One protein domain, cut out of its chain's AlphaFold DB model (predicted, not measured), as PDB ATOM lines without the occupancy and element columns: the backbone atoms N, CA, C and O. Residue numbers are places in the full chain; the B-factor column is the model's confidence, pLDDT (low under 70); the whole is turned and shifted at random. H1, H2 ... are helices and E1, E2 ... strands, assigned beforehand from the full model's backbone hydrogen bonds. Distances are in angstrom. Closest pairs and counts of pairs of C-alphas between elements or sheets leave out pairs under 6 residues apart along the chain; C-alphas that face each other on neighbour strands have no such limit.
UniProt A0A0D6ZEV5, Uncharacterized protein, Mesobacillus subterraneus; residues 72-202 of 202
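What this domain is: This is residues 72 to 202 of the 202 residues of an uncharacterized protein of Mesobacillus subterraneus (UniProt A0A0D6ZEV5). A twisted sheet of four strands, E1, E2, E3 and E6, is sandwiched between two helices, the long H3 across one face and H1 on the other. The small hairpin E4 and E5 packs on the sheet at E1, near the last residues of H3, while the other end of H3 runs out past the sheet to the short H2, where residues 136 to 141 stick out. The printed part has 131 residues, with three named helices and six named strands in the order H1 E1 E2 E3 H2 H3 E4 E5 E6. The larger sheet, in the order E1, E2, E3, E6, is mixed and E4 and E5 are antiparallel; the class is mixed, helices and strands. The whole is compact, with a radius of gyration of the C-alphas of 16.0 A and spans of 48 by 35 by 29 A.

Where its parts are: H1, residues 72 to 89, begins with C-alpha 72 at (-63.123, -5.708, 18.039) and is 25.2 A long. E1 is residues 96 to 100, 12.0 A. E2, residues 109 to 117, is 22.2 A and bends by 67 degrees at residue 112; E3, residues 120 to 128, is 26.3 A. H2 is residues 133 to 137, 7.4 A. H3, residues 140 to 168, is 41.8 A, from C-alpha 140 at (-51.546, -29.768, 14.430). E4, residues 170 to 174, and E5, residues 183 to 187, are 13.0 A each. E6, residues 193 to 200, is 22.5 A and ends with C-alpha 200 at (-49.321, -14.098, 17.017).

How they stand to each other: E1, E2 and E3 form a meander, each strand the antiparallel neighbour of the one before, with N 98 and O 111 at 3.2 A and N 115 and O 122 at 2.8 A. E6 is parallel to E3 at 19 degrees, with N 196 and O 123 at 2.8 A. H1 and H3 lie on opposite faces, giving three layers, helices on both faces of a sheet. H1, at a height over the sheet of 6.9 A, is over E2 and E3; its closest C-alphas to E3 are Gly 77 and Lys 128, 5.4 A. H3, at 7.9 A, is over E3 and E6, and on the local plane runs only just slantwise to E6 at 31 degrees; the closest C-alphas are Ala 154 and Ser 197, 5.5 A. The hairpin E4 and E5, with N 171 and O 186 at 2.9 A, makes a sandwich, two sheets face to face, with the larger sheet; the C-alphas of Gly 98 and Leu 173 are the closest of E1 and E4, 4.5 A. H2 touches H3 only at the corner, closest at C-alphas of Phe 135 and Val 143, 6.0 A. In H1 and H3 every O i to N i+4 pair is within hydrogen-bond range; H2 has 0 of 1, and 2 of 2 O i to N i+3 pairs.

The domain as a whole: The C-alphas of Leu 137 and Ser 180 are the two farthest apart, 50.7 A. The printed part has no cut and no long link. Mean pLDDT of the printed part is 91.5; residues 136 and 201 to 202 are under 70.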
ATOM      1  N   LEU A  72     -63.785  -4.806  17.085       88.62
ATOM      2  CA  LEU A  72     -63.123  -5.708  18.039       88.62
ATOM      3  C   LEU A  72     -61.851  -6.365  17.476       88.62
ATOM      4  O   LEU A  72     -60.786  -6.257  18.074       88.62
ATOM      5  N   ASP A  73     -61.947  -7.015  16.312       86.62
ATOM      6  CA  ASP A  73     -60.803  -7.713  15.710       86.62
ATOM      7  C   ASP A  73     -59.675  -6.767  15.304       86.62
ATOM      8  O   ASP A  73     -58.505  -7.133  15.413       86.62
ATOM      9  N   ARG A  74     -60.029  -5.557  14.860       88.62
ATOM     10  CA  ARG A  74     -59.065  -4.516  14.506       88.62
ATOM     11  C   ARG A  74     -58.343  -4.016  15.751       88.62
ATOM     12  O   ARG A  74     -57.125  -4.063  15.781       88.62
ATOM     13  N   ASN A  75     -59.088  -3.660  16.797       90.81
ATOM     14  CA  ASN A  75     -58.527  -3.180  18.058       90.81
ATOM     15  C   ASN A  75     -57.615  -4.228  18.716       90.81
ATOM     16  O   ASN A  75     -56.607  -3.876  19.322       90.81
ATOM     17  N   LEU A  76     -57.955  -5.519  18.600       88.44
ATOM     18  CA  LEU A  76     -57.085  -6.609  19.050       88.44
ATOM     19  C   LEU A  76     -55.794  -6.682  18.228       88.44
ATOM     20  O   LEU A  76     -54.727  -6.867  18.802       88.44
ATOM     21  N   GLY A  77     -55.882  -6.518  16.904       89.69
ATOM     22  CA  GLY A  77     -54.708  -6.407  16.036       89.69
ATOM     23  C   GLY A  77     -53.809  -5.238  16.439       89.69
ATOM     24  O   GLY A  77     -52.628  -5.451  16.703       89.69
ATOM     25  N   ASP A  78     -54.396  -4.053  16.602       91.31
ATOM     26  CA  ASP A  78     -53.693  -2.840  17.030       91.31
ATOM     27  C   ASP A  78     -53.021  -3.051  18.405       91.31
ATOM     28  O   ASP A  78     -51.846  -2.741  18.587       91.31
ATOM     29  N   SER A  79     -53.718  -3.691  19.354       91.56
ATOM     30  CA  SER A  79     -53.175  -4.005  20.688       91.56
ATOM     31  C   SER A  79     -51.985  -4.968  20.635       91.56
ATOM     32  O   SER A  79     -51.044  -4.845  21.420       91.56
ATOM     33  N   ILE A  80     -52.010  -5.938  19.716       91.19
ATOM     34  CA  ILE A  80     -50.895  -6.867  19.498       91.19
ATOM     35  C   ILE A  80     -49.686  -6.123  18.924       91.19
ATOM     36  O   ILE A  80     -48.558  -6.344  19.372       91.19
ATOM     37  N   GLU A  81     -49.901  -5.233  17.956       93.44
ATOM     38  CA  GLU A  81     -48.827  -4.392  17.424       93.44
ATOM     39  C   GLU A  81     -48.223  -3.496  18.507       93.44
ATOM     40  O   GLU A  81     -46.998  -3.393  18.615       93.44
ATOM     41  N   ASP A  82     -49.066  -2.879  19.333       94.38
ATOM     42  CA  ASP A  82     -48.635  -2.007  20.422       94.38
ATOM     43  C   ASP A  82     -47.852  -2.777  21.486       94.38
ATOM     44  O   ASP A  82     -46.797  -2.318  21.918       94.38
ATOM     45  N   HIS A  83     -48.248  -4.011  21.805       93.25
ATOM     46  CA  HIS A  83     -47.477  -4.865  22.710       93.25
ATOM     47  C   HIS A  83     -46.045  -5.138  22.208       93.25
ATOM     48  O   HIS A  83     -45.082  -5.172  22.987       93.25
ATOM     49  N   VAL A  84     -45.876  -5.320  20.897       93.88
ATOM     50  CA  VAL A  84     -44.554  -5.514  20.281       93.88
ATOM     51  C   VAL A  84     -43.738  -4.224  20.344       93.88
ATOM     52  O   VAL A  84     -42.556  -4.266  20.698       93.88
ATOM     53  N   LYS A  85     -44.363  -3.081  20.047       95.25
ATOM     54  CA  LYS A  85     -43.745  -1.748  20.144       95.25
ATOM     55  C   LYS A  85     -43.296  -1.453  21.577       95.25
ATOM     56  O   LYS A  85     -42.140  -1.090  21.792       95.25
ATOM     57  N   ASP A  86     -44.144  -1.719  22.564       96.31
ATOM     58  CA  ASP A  86     -43.829  -1.574  23.987       96.31
ATOM     59  C   ASP A  86     -42.670  -2.479  24.410       96.31
ATOM     60  O   ASP A  86     -41.765  -2.051  25.128       96.31
ATOM     61  N   SER A  87     -42.630  -3.712  23.896       94.81
ATOM     62  CA  SER A  87     -41.526  -4.645  24.140       94.81
ATOM     63  C   SER A  87     -40.191  -4.164  23.557       94.81
ATOM     64  O   SER A  87     -39.134  -4.446  24.130       94.81
ATOM     65  N   LEU A  88     -40.214  -3.451  22.424       95.38
ATOM     66  CA  LEU A  88     -39.030  -2.806  21.843       95.38
ATOM     67  C   LEU A  88     -38.616  -1.573  22.658       95.38
ATOM     68  O   LEU A  88     -37.433  -1.431  22.980       95.38
ATOM     69  N   ASN A  89     -39.583  -0.740  23.053       96.31
ATOM     70  CA  ASN A  89     -39.372   0.450  23.883       96.31
ATOM     71  C   ASN A  89     -38.763   0.096  25.245       96.31
ATOM     72  O   ASN A  89     -37.758   0.685  25.636       96.31
ATOM     73  N   ALA A  90     -39.289  -0.926  25.926       95.94
ATOM     74  CA  ALA A  90     -38.764  -1.414  27.204       95.94
ATOM     75  C   ALA A  90     -37.297  -1.877  27.119       95.94
ATOM     76  O   ALA A  90     -36.582  -1.889  28.121       95.94
ATOM     77  N   LYS A  91     -36.834  -2.246  25.918       95.62
ATOM     78  CA  LYS A  91     -35.449  -2.650  25.634       95.62
ATOM     79  C   LYS A  91     -34.611  -1.529  25.012       95.62
ATOM     80  O   LYS A  91     -33.464  -1.779  24.649       95.62
ATOM     81  N   ASN A  92     -35.156  -0.316  24.888       95.88
ATOM     82  CA  ASN A  92     -34.536   0.829  24.215       95.88
ATOM     83  C   ASN A  92     -34.078   0.513  22.778       95.88
ATOM     84  O   ASN A  92     -33.026   0.974  22.334       95.88
ATOM     85  N   ILE A  93     -34.847  -0.302  22.049       95.12
ATOM     86  CA  ILE A  93     -34.555  -0.640  20.653       95.12
ATOM     87  C   ILE A  93     -35.303   0.354  19.755       95.12
ATOM     88  O   ILE A  93     -36.530   0.296  19.702       95.12
ATOM     89  N   PRO A  94     -34.606   1.251  19.031       95.50
ATOM     90  CA  PRO A  94     -35.263   2.217  18.163       95.50
ATOM     91  C   PRO A  94     -35.863   1.534  16.933       95.50
ATOM     92  O   PRO A  94     -35.249   0.655  16.319       95.50
ATOM     93  N   TYR A  95     -37.045   1.992  16.537       96.69
ATOM     94  CA  TYR A  95     -37.759   1.503  15.365       96.69
ATOM     95  C   TYR A  95     -38.464   2.645  14.625       96.69
ATOM     96  O   TYR A  95     -38.656   3.735  15.162       96.69
ATOM     97  N   LYS A  96     -38.825   2.396  13.365       97.19
ATOM     98  CA  LYS A  96     -39.647   3.276  12.526       97.19
ATOM     99  C   LYS A  96     -40.946   2.571  12.169       97.19
ATOM    100  O   LYS A  96     -40.948   1.357  11.992       97.19
ATOM    101  N   ILE A  97     -42.015   3.339  12.027       97.06
ATOM    102  CA  ILE A  97     -43.345   2.882  11.609       97.06
ATOM    103  C   ILE A  97     -43.919   3.901  10.628       97.06
ATOM    104  O   ILE A  97     -43.441   5.040  10.590       97.06
ATOM    105  N   GLY A  98     -44.947   3.519   9.875       96.88
ATOM    106  CA  GLY A  98     -45.783   4.492   9.172       96.88
ATOM    107  C   GLY A  98     -46.174   4.107   7.753       96.88
ATOM    108  O   GLY A  98     -45.790   3.063   7.223       96.88
ATOM    109  N   HIS A  99     -46.947   4.994   7.141       97.62
ATOM    110  CA  HIS A  99     -47.509   4.863   5.803       97.62
ATOM    111  C   HIS A  99     -46.558   5.422   4.746       97.62
ATOM    112  O   HIS A  99     -45.866   6.406   4.982       97.62
ATOM    113  N   TYR A 100     -46.543   4.841   3.552       97.38
ATOM    114  CA  TYR A 100     -45.766   5.337   2.417       97.38
ATOM    115  C   TYR A 100     -46.589   5.273   1.129       97.38
ATOM    116  O   TYR A 100     -47.604   4.583   1.051       97.38
ATOM    117  N   SER A 101     -46.140   6.007   0.105       95.12
ATOM    118  CA  SER A 101     -46.854   6.150  -1.171       95.12
ATOM    119  C   SER A 101     -48.309   6.628  -1.019       95.12
ATOM    120  O   SER A 101     -49.205   6.217  -1.745       95.12
ATOM    121  N   ILE A 102     -48.549   7.525  -0.062       93.62
ATOM    122  CA  ILE A 102     -49.882   8.027   0.314       93.62
ATOM    123  C   ILE A 102     -50.662   8.697  -0.835       93.62
ATOM    124  O   ILE A 102     -51.887   8.723  -0.805       93.62
ATOM    125  N   THR A 103     -49.975   9.217  -1.855       91.25
ATOM    126  CA  THR A 103     -50.591   9.841  -3.039       91.25
ATOM    127  C   THR A 103     -50.796   8.866  -4.199       91.25
ATOM    128  O   THR A 103     -51.497   9.200  -5.151       91.25
ATOM    129  N   ASN A 104     -50.218   7.661  -4.132       92.94
ATOM    130  CA  ASN A 104     -50.343   6.631  -5.159       92.94
ATOM    131  C   ASN A 104     -51.036   5.380  -4.583       92.94
ATOM    132  O   ASN A 104     -50.376   4.536  -3.968       92.94
ATOM    133  N   PRO A 105     -52.348   5.209  -4.834       88.44
ATOM    134  CA  PRO A 105     -53.126   4.099  -4.292       88.44
ATOM    135  C   PRO A 105     -52.626   2.696  -4.659       88.44
ATOM    136  O   PRO A 105     -52.912   1.758  -3.918       88.44
ATOM    137  N   GLU A 106     -51.903   2.529  -5.769       90.88
ATOM    138  CA  GLU A 106     -51.425   1.212  -6.220       90.88
ATOM    139  C   GLU A 106     -50.169   0.748  -5.476       90.88
ATOM    140  O   GLU A 106     -49.961  -0.449  -5.270       90.88
ATOM    141  N   GLU A 107     -49.332   1.695  -5.051       92.19
ATOM    142  CA  GLU A 107     -48.077   1.417  -4.344       92.19
ATOM    143  C   GLU A 107     -48.171   1.686  -2.837       92.19
ATOM    144  O   GLU A 107     -47.183   1.502  -2.120       92.19
ATOM    145  N   LYS A 108     -49.335   2.130  -2.349       94.44
ATOM    146  CA  LYS A 108     -49.534   2.460  -0.939       94.44
ATOM    147  C   LYS A 108     -49.281   1.266  -0.028       94.44
ATOM    148  O   LYS A 108     -49.611   0.119  -0.341       94.44
ATOM    149  N   GLY A 109     -48.741   1.558   1.143       95.31
ATOM    150  CA  GLY A 109     -48.569   0.568   2.191       95.31
ATOM    151  C   GLY A 109     -48.269   1.208   3.532       95.31
ATOM    152  O   GLY A 109     -48.012   2.406   3.630       95.31
ATOM    153  N   GLN A 110     -48.297   0.380   4.565       96.31
ATOM    154  CA  GLN A 110     -47.958   0.728   5.935       96.31
ATOM    155  C   GLN A 110     -46.912  -0.271   6.404       96.31
ATOM    156  O   GLN A 110     -47.034  -1.449   6.102       96.31
ATOM    157  N   CYS A 111     -45.867   0.207   7.068       97.06
ATOM    158  CA  CYS A 111     -44.903  -0.655   7.737       97.06
ATOM    159  C   CYS A 111     -45.245  -0.703   9.226       97.06
ATOM    160  O   CYS A 111     -45.220   0.350   9.876       97.06
ATOM    161  N   ASP A 112     -45.486  -1.903   9.754       96.56
ATOM    162  CA  ASP A 112     -45.766  -2.100  11.180       96.56
ATOM    163  C   ASP A 112     -44.540  -1.741  12.023       96.56
ATOM    164  O   ASP A 112     -44.633  -0.922  12.935       96.56
ATOM    165  N   VAL A 113     -43.371  -2.315  11.695       97.19
ATOM    166  CA  VAL A 113     -42.089  -2.032  12.356       97.19
ATOM    167  C   VAL A 113     -40.916  -2.157  11.373       97.19
ATOM    168  O   VAL A 113     -40.759  -3.152  10.663       97.19
ATOM    169  N   VAL A 114     -40.014  -1.174  11.389       97.62
ATOM    170  CA  VAL A 114     -38.725  -1.213  10.688       97.62
ATOM    171  C   VAL A 114     -37.581  -0.922  11.650       97.62
ATOM    172  O   VAL A 114     -37.545   0.130  12.287       97.62
ATOM    173  N   LEU A 115     -36.598  -1.820  11.712       96.56
ATOM    174  CA  LEU A 115     -35.388  -1.655  12.518       96.56
ATOM    175  C   LEU A 115     -34.191  -1.324  11.629       96.56
ATOM    176  O   LEU A 115     -33.947  -1.990  10.618       96.56
ATOM    177  N   GLU A 116     -33.390  -0.343  12.039       94.75
ATOM    178  CA  GLU A 116     -32.093  -0.061  11.428       94.75
ATOM    179  C   GLU A 116     -30.973  -0.562  12.335       94.75
ATOM    180  O   GLU A 116     -30.739  -0.052  13.426       94.75
ATOM    181  N   THR A 117     -30.254  -1.577  11.869       89.88
ATOM    182  CA  THR A 117     -29.119  -2.169  12.586       89.88
ATOM    183  C   THR A 117     -27.815  -1.806  11.886       89.88
ATOM    184  O   THR A 117     -27.830  -1.346  10.745       89.88
ATOM    185  N   GLY A 118     -26.657  -2.082  12.493       88.44
ATOM    186  CA  GLY A 118     -25.361  -1.971  11.804       88.44
ATOM    187  C   GLY A 118     -25.234  -2.888  10.573       88.44
ATOM    188  O   GLY A 118     -24.560  -2.540   9.606       88.44
ATOM    189  N   LYS A 119     -25.960  -4.014  10.542       89.31
ATOM    190  CA  LYS A 119     -25.884  -5.026   9.471       89.31
ATOM    191  C   LYS A 119     -26.864  -4.787   8.317       89.31
ATOM    192  O   LYS A 119     -26.719  -5.397   7.262       89.31
ATOM    193  N   GLY A 120     -27.855  -3.916   8.499       94.00
ATOM    194  CA  GLY A 120     -28.897  -3.680   7.505       94.00
ATOM    195  C   GLY A 120     -30.218  -3.242   8.121       94.00
ATOM    196  O   GLY A 120     -30.258  -2.772   9.259       94.00
ATOM    197  N   LYS A 121     -31.293  -3.406   7.355       96.12
ATOM    198  CA  LYS A 121     -32.666  -3.076   7.742       96.12
ATOM    199  C   LYS A 121     -33.466  -4.343   7.981       96.12
ATOM    200  O   LYS A 121     -33.288  -5.317   7.250       96.12
ATOM    201  N   VAL A 122     -34.350  -4.313   8.964       97.31
ATOM    202  CA  VAL A 122     -35.288  -5.399   9.246       97.31
ATOM    203  C   VAL A 122     -36.693  -4.839   9.113       97.31
ATOM    204  O   VAL A 122     -37.037  -3.923   9.847       97.31
ATOM    205  N   PHE A 123     -37.477  -5.372   8.184       97.88
ATOM    206  CA  PHE A 123     -38.920  -5.163   8.161       97.88
ATOM    207  C   PHE A 123     -39.568  -6.276   8.972       97.88
ATOM    208  O   PHE A 123     -39.299  -7.454   8.720       97.88
ATOM    209  N   LEU A 124     -40.389  -5.888   9.935       96.81
ATOM    210  CA  LEU A 124     -41.171  -6.778  10.769       96.81
ATOM    211  C   LEU A 124     -42.648  -6.475  10.521       96.81
ATOM    212  O   LEU A 124     -43.099  -5.378  10.833       96.81
ATOM    213  N   GLU A 125     -43.365  -7.446   9.965       96.94
ATOM    214  CA  GLU A 125     -44.818  -7.382   9.780       96.94
ATOM    215  C   GLU A 125     -45.492  -8.269  10.817       96.94
ATOM    216  O   GLU A 125     -45.114  -9.437  10.998       96.94
ATOM    217  N   ILE A 126     -46.496  -7.714  11.478       94.38
ATOM    218  CA  ILE A 126     -47.198  -8.327  12.590       94.38
ATOM    219  C   ILE A 126     -48.591  -8.710  12.095       94.38
ATOM    220  O   ILE A 126     -49.284  -7.954  11.410       94.38
ATOM    221  N   LYS A 127     -49.011  -9.940  12.393       89.94
ATOM    222  CA  LYS A 127     -50.359 -10.407  12.064       89.94
ATOM    223  C   LYS A 127     -50.991 -11.107  13.249       89.94
ATOM    224  O   LYS A 127     -50.495 -12.135  13.708       89.94
ATOM    225  N   LYS A 128     -52.146 -10.586  13.665       88.31
ATOM    226  CA  LYS A 128     -53.110 -11.335  14.469       88.31
ATOM    227  C   LYS A 128     -53.623 -12.514  13.647       88.31
ATOM    228  O   LYS A 128     -54.091 -12.322  12.521       88.31
ATOM    229  N   ARG A 129     -53.564 -13.722  14.206       84.06
ATOM    230  CA  ARG A 129     -54.171 -14.905  13.589       84.06
ATOM    231  C   ARG A 129     -54.855 -15.754  14.650       84.06
ATOM    232  O   ARG A 129     -54.178 -16.383  15.448       84.06
ATOM    233  N   SER A 130     -56.183 -15.810  14.626       75.88
ATOM    234  CA  SER A 130     -56.940 -16.713  15.497       75.88
ATOM    235  C   SER A 130     -56.520 -18.163  15.236       75.88
ATOM    236  O   SER A 130     -56.368 -18.560  14.072       75.88
ATOM    237  N   LEU A 131     -56.343 -18.959  16.297       74.31
ATOM    238  CA  LEU A 131     -56.160 -20.398  16.120       74.31
ATOM    239  C   LEU A 131     -57.474 -21.004  15.608       74.31
ATOM    240  O   LEU A 131     -58.541 -20.606  16.091       74.31
ATOM    241  N   PRO A 132     -57.397 -21.936  14.644       75.88
ATOM    242  CA  PRO A 132     -58.571 -22.604  14.095       75.88
ATOM    243  C   PRO A 132     -59.235 -23.503  15.157       75.88
ATOM    244  O   PRO A 132     -58.596 -23.868  16.148       75.88
ATOM    245  N   ASP A 133     -60.511 -23.859  14.979       71.19
ATOM    246  CA  ASP A 133     -61.252 -24.694  15.945       71.19
ATOM    247  C   ASP A 133     -60.608 -26.082  16.102       71.19
ATOM    248  O   ASP A 133     -60.591 -26.663  17.191       71.19
ATOM    249  N   GLU A 134     -59.988 -26.556  15.028       75.12
ATOM    250  CA  GLU A 134     -59.220 -27.786  14.896       75.12
ATOM    251  C   GLU A 134     -58.022 -27.852  15.868       75.12
ATOM    252  O   GLU A 134     -57.592 -28.945  16.242       75.12
ATOM    253  N   PHE A 135     -57.567 -26.711  16.407       71.88
ATOM    254  CA  PHE A 135     -56.600 -26.668  17.513       71.88
ATOM    255  C   PHE A 135     -57.096 -27.435  18.749       71.88
ATOM    256  O   PHE A 135     -56.327 -28.144  19.394       71.88
ATOM    257  N   GLN A 136     -58.388 -27.329  19.088       65.88
ATOM    258  CA  GLN A 136     -58.966 -28.054  20.231       65.88
ATOM    259  C   GLN A 136     -59.088 -29.561  19.973       65.88
ATOM    260  O   GLN A 136     -59.210 -30.338  20.918       65.88
ATOM    261  N   LEU A 137     -59.055 -29.966  18.703       70.19
ATOM    262  CA  LEU A 137     -59.109 -31.363  18.282       70.19
ATOM    263  C   LEU A 137     -57.711 -31.993  18.184       70.19
ATOM    264  O   LEU A 137     -57.611 -33.184  17.900       70.19
ATOM    265  N   GLY A 138     -56.646 -31.222  18.443       71.31
ATOM    266  CA  GLY A 138     -55.263 -31.681  18.305       71.31
ATOM    267  C   GLY A 138     -54.826 -31.860  16.850       71.31
ATOM    268  O   GLY A 138     -53.913 -32.638  16.579       71.31
ATOM    269  N   ASP A 139     -55.484 -31.182  15.906       77.75
ATOM    270  CA  ASP A 139     -55.075 -31.193  14.502       77.75
ATOM    271  C   ASP A 139     -53.961 -30.164  14.272       77.75
ATOM    272  O   ASP A 139     -54.168 -29.016  13.862       77.75
ATOM    273  N   ASP A 140     -52.740 -30.597  14.565       80.69
ATOM    274  CA  ASP A 140     -51.546 -29.768  14.430       80.69
ATOM    275  C   ASP A 140     -51.269 -29.361  12.970       80.69
ATOM    276  O   ASP A 140     -50.622 -28.338  12.721       80.69
ATOM    277  N   VAL A 141     -51.766 -30.131  11.990       85.19
ATOM    278  CA  VAL A 141     -51.572 -29.845  10.560       85.19
ATOM    279  C   VAL A 141     -52.379 -28.616  10.162       85.19
ATOM    280  O   VAL A 141     -51.839 -27.706   9.526       85.19
ATOM    281  N   GLU A 142     -53.644 -28.555  10.570       83.19
ATOM    282  CA  GLU A 142     -54.515 -27.418  10.274       83.19
ATOM    283  C   GLU A 142     -54.058 -26.143  11.001       83.19
ATOM    284  O   GLU A 142     -54.045 -25.047  10.426       83.19
ATOM    285  N   VAL A 143     -53.573 -26.283  12.237       82.00
ATOM    286  CA  VAL A 143     -52.964 -25.181  12.997       82.00
ATOM    287  C   VAL A 143     -51.737 -24.631  12.273       82.00
ATOM    288  O   VAL A 143     -51.638 -23.417  12.050       82.00
ATOM    289  N   LEU A 144     -50.823 -25.510  11.849       86.00
ATOM    290  CA  LEU A 144     -49.630 -25.116  11.103       86.00
ATOM    291  C   LEU A 144     -49.996 -24.452   9.773       86.00
ATOM    292  O   LEU A 144     -49.392 -23.439   9.410       86.00
ATOM    293  N   ARG A 145     -51.001 -24.979   9.066       88.00
ATOM    294  CA  ARG A 145     -51.506 -24.403   7.814       88.00
ATOM    295  C   ARG A 145     -52.043 -22.990   8.032       88.00
ATOM    296  O   ARG A 145     -51.646 -22.073   7.316       88.00
ATOM    297  N   SER A 146     -52.885 -22.789   9.047       86.00
ATOM    298  CA  SER A 146     -53.472 -21.479   9.353       86.00
ATOM    299  C   SER A 146     -52.414 -20.435   9.726       86.00
ATOM    300  O   SER A 146     -52.484 -19.290   9.264       86.00
ATOM    301  N   LEU A 147     -51.410 -20.821  10.521       85.69
ATOM    302  CA  LEU A 147     -50.273 -19.956  10.844       85.69
ATOM    303  C   LEU A 147     -49.423 -19.665   9.599       85.69
ATOM    304  O   LEU A 147     -49.070 -18.511   9.353       85.69
ATOM    305  N   GLY A 148     -49.150 -20.687   8.783       88.94
ATOM    306  CA  GLY A 148     -48.403 -20.570   7.532       88.94
ATOM    307  C   GLY A 148     -49.049 -19.605   6.538       88.94
ATOM    308  O   GLY A 148     -48.357 -18.755   5.974       88.94
ATOM    309  N   ASP A 149     -50.374 -19.657   6.384       89.81
ATOM    310  CA  ASP A 149     -51.136 -18.721   5.549       89.81
ATOM    311  C   ASP A 149     -50.978 -17.273   6.040       89.81
ATOM    312  O   ASP A 149     -50.743 -16.353   5.245       89.81
ATOM    313  N   GLY A 150     -51.062 -17.061   7.359       88.56
ATOM    314  CA  GLY A 150     -50.827 -15.755   7.979       88.56
ATOM    315  C   GLY A 150     -49.419 -15.227   7.695       88.56
ATOM    316  O   GLY A 150     -49.256 -14.094   7.232       88.56
ATOM    317  N   MET A 151     -48.408 -16.077   7.891       90.88
ATOM    318  CA  MET A 151     -47.005 -15.727   7.663       90.88
ATOM    319  C   MET A 151     -46.737 -15.419   6.191       90.88
ATOM    320  O   MET A 151     -46.066 -14.435   5.882       90.88
ATOM    321  N   LEU A 152     -47.290 -16.210   5.267       93.00
ATOM    322  CA  LEU A 152     -47.127 -15.993   3.832       93.00
ATOM    323  C   LEU A 152     -47.723 -14.648   3.396       93.00
ATOM    324  O   LEU A 152     -47.120 -13.931   2.595       93.00
ATOM    325  N   ASN A 153     -48.889 -14.283   3.930       92.38
ATOM    326  CA  ASN A 153     -49.519 -13.000   3.630       92.38
ATOM    327  C   ASN A 153     -48.715 -11.817   4.187       92.38
ATOM    328  O   ASN A 153     -48.506 -10.841   3.464       92.38
ATOM    329  N   ALA A 154     -48.183 -11.941   5.405       93.94
ATOM    330  CA  ALA A 154     -47.257 -10.961   5.969       93.94
ATOM    331  C   ALA A 154     -45.989 -10.816   5.107       93.94
ATOM    332  O   ALA A 154     -45.593  -9.710   4.749       93.94
ATOM    333  N   GLN A 155     -45.390 -11.929   4.668       95.56
ATOM    334  CA  GLN A 155     -44.215 -11.900   3.789       95.56
ATOM    335  C   GLN A 155     -44.505 -11.215   2.450       95.56
ATOM    336  O   GLN A 155     -43.677 -10.443   1.969       95.56
ATOM    337  N   LYS A 156     -45.687 -11.430   1.855       95.75
ATOM    338  CA  LYS A 156     -46.100 -10.708   0.639       95.75
ATOM    339  C   LYS A 156     -46.126  -9.192   0.864       95.75
ATOM    340  O   LYS A 156     -45.662  -8.459  -0.009       95.75
ATOM    341  N   GLN A 157     -46.632  -8.720   2.004       95.69
ATOM    342  CA  GLN A 157     -46.641  -7.292   2.349       95.69
ATOM    343  C   GLN A 157     -45.219  -6.751   2.540       95.69
ATOM    344  O   GLN A 157     -44.839  -5.796   1.860       95.69
ATOM    345  N   ILE A 158     -44.378  -7.443   3.313       96.88
ATOM    346  CA  ILE A 158     -42.975  -7.047   3.504       96.88
ATOM    347  C   ILE A 158     -42.219  -6.977   2.176       96.88
ATOM    348  O   ILE A 158     -41.430  -6.057   1.949       96.88
ATOM    349  N   LEU A 159     -42.435  -7.944   1.281       96.62
ATOM    350  CA  LEU A 159     -41.795  -7.946  -0.033       96.62
ATOM    351  C   LEU A 159     -42.209  -6.725  -0.859       96.62
ATOM    352  O   LEU A 159     -41.351  -6.158  -1.535       96.62
ATOM    353  N   ARG A 160     -43.461  -6.259  -0.759       96.81
ATOM    354  CA  ARG A 160     -43.889  -4.996  -1.385       96.81
ATOM    355  C   ARG A 160     -43.140  -3.800  -0.801       96.81
ATOM    356  O   ARG A 160     -42.610  -3.005  -1.573       96.81
ATOM    357  N   HIS A 161     -43.018  -3.702   0.527       97.19
ATOM    358  CA  HIS A 161     -42.262  -2.621   1.184       97.19
ATOM    359  C   HIS A 161     -40.795  -2.616   0.749       97.19
ATOM    360  O   HIS A 161     -40.232  -1.580   0.392       97.19
ATOM    361  N   ARG A 162     -40.186  -3.804   0.713       96.75
ATOM    362  CA  ARG A 162     -38.814  -4.001   0.254       96.75
ATOM    363  C   ARG A 162     -38.646  -3.566  -1.198       96.75
ATOM    364  O   ARG A 162     -37.739  -2.789  -1.477       96.75
ATOM    365  N   VAL A 163     -39.489  -4.052  -2.110       96.31
ATOM    366  CA  VAL A 163     -39.423  -3.688  -3.535       96.31
ATOM    367  C   VAL A 163     -39.593  -2.182  -3.706       96.31
ATOM    368  O   VAL A 163     -38.809  -1.573  -4.431       96.31
ATOM    369  N   TYR A 164     -40.536  -1.568  -2.986       97.38
ATOM    370  CA  TYR A 164     -40.737  -0.121  -3.007       97.38
ATOM    371  C   TYR A 164     -39.476   0.639  -2.572       97.38
ATOM    372  O   TYR A 164     -39.015   1.527  -3.290       97.38
ATOM    373  N   LEU A 165     -38.876   0.263  -1.437       97.38
ATOM    374  CA  LEU A 165     -37.654   0.893  -0.932       97.38
ATOM    375  C   LEU A 165     -36.472   0.717  -1.900       97.38
ATOM    376  O   LEU A 165     -35.693   1.647  -2.095       97.38
ATOM    377  N   GLN A 166     -36.324  -0.466  -2.502       96.69
ATOM    378  CA  GLN A 166     -35.232  -0.750  -3.437       96.69
ATOM    379  C   GLN A 166     -35.400  -0.004  -4.767       96.69
ATOM    380  O   GLN A 166     -34.421   0.522  -5.289       96.69
ATOM    381  N   LYS A 167     -36.632   0.085  -5.289       96.00
ATOM    382  CA  LYS A 167     -36.964   0.823  -6.520       96.00
ATOM    383  C   LYS A 167     -36.733   2.326  -6.360       96.00
ATOM    384  O   LYS A 167     -36.174   2.952  -7.252       96.00
ATOM    385  N   ASN A 168     -37.149   2.894  -5.228       96.12
ATOM    386  CA  ASN A 168     -37.126   4.341  -4.998       96.12
ATOM    387  C   ASN A 168     -35.872   4.834  -4.256       96.12
ATOM    388  O   ASN A 168     -35.701   6.035  -4.076       96.12
ATOM    389  N   ASN A 169     -34.993   3.932  -3.802       97.06
ATOM    390  CA  ASN A 169     -33.829   4.191  -2.935       97.06
ATOM    391  C   ASN A 169     -34.135   4.782  -1.547       97.06
ATOM    392  O   ASN A 169     -33.300   4.685  -0.643       97.06
ATOM    393  N   PHE A 170     -35.310   5.362  -1.346       96.00
ATOM    394  CA  PHE A 170     -35.803   5.848  -0.070       96.00
ATOM    395  C   PHE A 170     -37.322   5.683   0.007       96.00
ATOM    396  O   PHE A 170     -38.002   5.499  -1.001       96.00
ATOM    397  N   MET A 171     -37.863   5.774   1.217       96.19
ATOM    398  CA  MET A 171     -39.297   5.885   1.457       96.19
ATOM    399  C   MET A 171     -39.564   6.857   2.604       96.19
ATOM    400  O   MET A 171     -38.819   6.892   3.587       96.19
ATOM    401  N   LYS A 172     -40.625   7.650   2.460       97.44
ATOM    402  CA  LYS A 172     -41.174   8.479   3.536       97.44
ATOM    403  C   LYS A 172     -42.213   7.654   4.288       97.44
ATOM    404  O   LYS A 172     -43.106   7.101   3.653       97.44
ATOM    405  N   LEU A 173     -42.066   7.569   5.603       97.75
ATOM    406  CA  LEU A 173     -42.949   6.861   6.524       97.75
ATOM    407  C   LEU A 173     -43.731   7.897   7.336       97.75
ATOM    408  O   LEU A 173     -43.213   8.440   8.313       97.75
ATOM    409  N   TYR A 174     -44.934   8.213   6.870       97.81
ATOM    410  CA  TYR A 174     -45.875   9.159   7.465       97.81
ATOM    411  C   TYR A 174     -46.579   8.535   8.673       97.81
ATOM    412  O   TYR A 174     -46.935   7.358   8.637       97.81
ATOM    413  N   GLN A 175     -46.797   9.310   9.737       94.44
ATOM    414  CA  GLN A 175     -47.478   8.811  10.941       94.44
ATOM    415  C   GLN A 175     -48.957   8.494  10.685       94.44
ATOM    416  O   GLN A 175     -49.484   7.532  11.230       94.44
ATOM    417  N   GLU A 176     -49.605   9.271   9.818       93.81
ATOM    418  CA  GLU A 176     -50.967   9.044   9.334       93.81
ATOM    419  C   GLU A 176     -50.970   8.906   7.804       93.81
ATOM    420  O   GLU A 176     -50.078   9.416   7.125       93.81
ATOM    421  N   GLU A 177     -52.003   8.281   7.233       93.06
ATOM    422  CA  GLU A 177     -52.221   8.184   5.776       93.06
ATOM    423  C   GLU A 177     -52.681   9.539   5.178       93.06
ATOM    424  O   GLU A 177     -53.750   9.651   4.579       93.06
ATOM    425  N   LYS A 178     -51.897  10.607   5.397       93.50
ATOM    426  CA  LYS A 178     -52.155  11.989   4.947       93.50
ATOM    427  C   LYS A 178     -50.848  12.708   4.608       93.50
ATOM    428  O   LYS A 178     -49.865  12.593   5.332       93.50
ATOM    429  N   GLU A 179     -50.855  13.531   3.561       90.06
ATOM    430  CA  GLU A 179     -49.638  14.199   3.061       90.06
ATOM    431  C   GLU A 179     -49.097  15.297   3.972       90.06
ATOM    432  O   GLU A 179     -47.889  15.525   4.018       90.06
ATOM    433  N   SER A 180     -49.971  15.911   4.764       93.75
ATOM    434  CA  SER A 180     -49.597  16.868   5.803       93.75
ATOM    435  C   SER A 180     -49.036  16.217   7.073       93.75
ATOM    436  O   SER A 180     -48.561  16.934   7.952       93.75
ATOM    437  N   SER A 181     -49.106  14.887   7.203       95.38
ATOM    438  CA  SER A 181     -48.638  14.187   8.398       95.38
ATOM    439  C   SER A 181     -47.107  14.268   8.508       95.38
ATOM    440  O   SER A 181     -46.408  14.175   7.492       95.38
ATOM    441  N   PRO A 182     -46.543  14.429   9.719       96.75
ATOM    442  CA  PRO A 182     -45.106  14.286   9.910       96.75
ATOM    443  C   PRO A 182     -44.640  12.894   9.464       96.75
ATOM    444  O   PRO A 182     -45.343  11.895   9.628       96.75
ATOM    445  N   TYR A 183     -43.428  12.825   8.915       97.06
ATOM    446  CA  TYR A 183     -42.848  11.579   8.427       97.06
ATOM    447  C   TYR A 183     -41.391  11.420   8.844       97.06
ATOM    448  O   TYR A 183     -40.679  12.389   9.112       97.06
ATOM    449  N   THR A 184     -40.931  10.173   8.838       96.94
ATOM    450  CA  THR A 184     -39.506   9.836   8.889       96.94
ATOM    451  C   THR A 184     -39.049   9.287   7.544       96.94
ATOM    452  O   THR A 184     -39.847   8.753   6.777       96.94
ATOM    453  N   THR A 185     -37.761   9.406   7.230       96.69
ATOM    454  CA  THR A 185     -37.203   8.855   5.988       96.69
ATOM    455  C   THR A 185     -36.437   7.574   6.279       96.69
ATOM    456  O   THR A 185     -35.656   7.498   7.232       96.69
ATOM    457  N   LEU A 186     -36.630   6.561   5.441       96.94
ATOM    458  CA  LEU A 186     -35.847   5.332   5.429       96.94
ATOM    459  C   LEU A 186     -35.117   5.223   4.087       96.94
ATOM    460  O   LEU A 186     -35.752   5.173   3.042       96.94
ATOM    461  N   GLU A 187     -33.787   5.167   4.109       96.44
ATOM    462  CA  GLU A 187     -32.940   5.167   2.903       96.44
ATOM    463  C   GLU A 187     -32.287   3.803   2.697       96.44
ATOM    464  O   GLU A 187     -31.610   3.319   3.600       96.44
ATOM    465  N   TRP A 188     -32.403   3.178   1.526       95.69
ATOM    466  CA  TRP A 188     -31.875   1.832   1.284       95.69
ATOM    467  C   TRP A 188     -30.345   1.747   1.422       95.69
ATOM    468  O   TRP A 188     -29.844   0.926   2.202       95.69
ATOM    469  N   LYS A 189     -29.618   2.609   0.692       93.56
ATOM    470  CA  LYS A 189     -28.140   2.654   0.589       93.56
ATOM    471  C   LYS A 189     -27.485   1.323   0.197       93.56
ATOM    472  O   LYS A 189     -26.398   1.013   0.677       93.56
ATOM    473  N   GLY A 190     -28.172   0.483  -0.579       93.62
ATOM    474  CA  GLY A 190     -27.666  -0.847  -0.942       93.62
ATOM    475  C   GLY A 190     -27.476  -1.803   0.244       93.62
ATOM    476  O   GLY A 190     -26.879  -2.866   0.093       93.62
ATOM    477  N   ARG A 191     -27.960  -1.449   1.445       94.44
ATOM    478  CA  ARG A 191     -27.779  -2.267   2.651       94.44
ATOM    479  C   ARG A 191     -28.696  -3.485   2.603       94.44
ATOM    480  O   ARG A 191     -29.780  -3.444   2.016       94.44
ATOM    481  N   ARG A 192     -28.277  -4.564   3.267       96.00
ATOM    482  CA  ARG A 192     -29.075  -5.789   3.397       96.00
ATOM    483  C   ARG A 192     -30.451  -5.474   3.991       96.00
ATOM    484  O   ARG A 192     -30.548  -4.709   4.949       96.00
ATOM    485  N   ILE A 193     -31.484  -6.107   3.446       96.50
ATOM    486  CA  ILE A 193     -32.848  -6.071   3.973       96.50
ATOM    487  C   ILE A 193     -33.213  -7.482   4.440       96.50
ATOM    488  O   ILE A 193     -33.009  -8.451   3.708       96.50
ATOM    489  N   VAL A 194     -33.721  -7.588   5.663       96.44
ATOM    490  CA  VAL A 194     -34.256  -8.814   6.259       96.44
ATOM    491  C   VAL A 194     -35.762  -8.643   6.425       96.44
ATOM    492  O   VAL A 194     -36.214  -7.588   6.862       96.44
ATOM    493  N   SER A 195     -36.516  -9.679   6.074       95.38
ATOM    494  CA  SER A 195     -37.975  -9.715   6.165       95.38
ATOM    495  C   SER A 195     -38.384 -10.704   7.250       95.38
ATOM    496  O   SER A 195     -38.047 -11.884   7.154       95.38
ATOM    497  N   ILE A 196     -39.092 -10.237   8.273       94.94
ATOM    498  CA  ILE A 196     -39.581 -11.062   9.378       94.94
ATOM    499  C   ILE A 196     -41.098 -10.924   9.444       94.94
ATOM    500  O   ILE A 196     -41.622  -9.836   9.636       94.94
ATOM    501  N   SER A 197     -41.801 -12.037   9.300       93.38
ATOM    502  CA  SER A 197     -43.235 -12.128   9.569       93.38
ATOM    503  C   SER A 197     -43.435 -12.710  10.958       93.38
ATOM    504  O   SER A 197     -42.885 -13.776  11.248       93.38
ATOM    505  N   MET A 198     -44.242 -12.055  11.781       90.25
ATOM    506  CA  MET A 198     -44.603 -12.548  13.100       90.25
ATOM    507  C   MET A 198     -46.114 -12.735  13.171       90.25
ATOM    508  O   MET A 198     -46.875 -11.770  13.138       90.25
ATOM    509  N   CYS A 199     -46.540 -13.992  13.248       86.69
ATOM    510  CA  CYS A 199     -47.932 -14.343  13.492       86.69
ATOM    511  C   CYS A 199     -48.109 -14.651  14.969       86.69
ATOM    512  O   CYS A 199     -47.439 -15.539  15.497       86.69
ATOM    513  N   LEU A 200     -48.999 -13.907  15.615       78.81
ATOM    514  CA  LEU A 200     -49.321 -14.098  17.017       78.81
ATOM    515  C   LEU A 200     -50.727 -14.698  17.115       78.81
ATOM    516  O   LEU A 200     -51.671 -14.089  16.592       78.81
ATOM    517  N   PRO A 201     -50.863 -15.894  17.720       68.75
ATOM    518  CA  PRO A 201     -52.160 -16.393  18.126       68.75
ATOM    519  C   PRO A 201     -52.723 -15.489  19.222       68.75
ATOM    520  O   PRO A 201     -51.976 -14.990  20.063       68.75
ATOM    521  N   GLU A 202     -54.025 -15.238  19.140       59.94
ATOM    522  CA  GLU A 202     -54.783 -14.429  20.104       59.94
ATOM    523  C   GLU A 202     -54.838 -15.063  21.494       59.94
ATOM    524  O   GLU A 202     -55.014 -16.303  21.567       59.94
TER     525      GLU A 202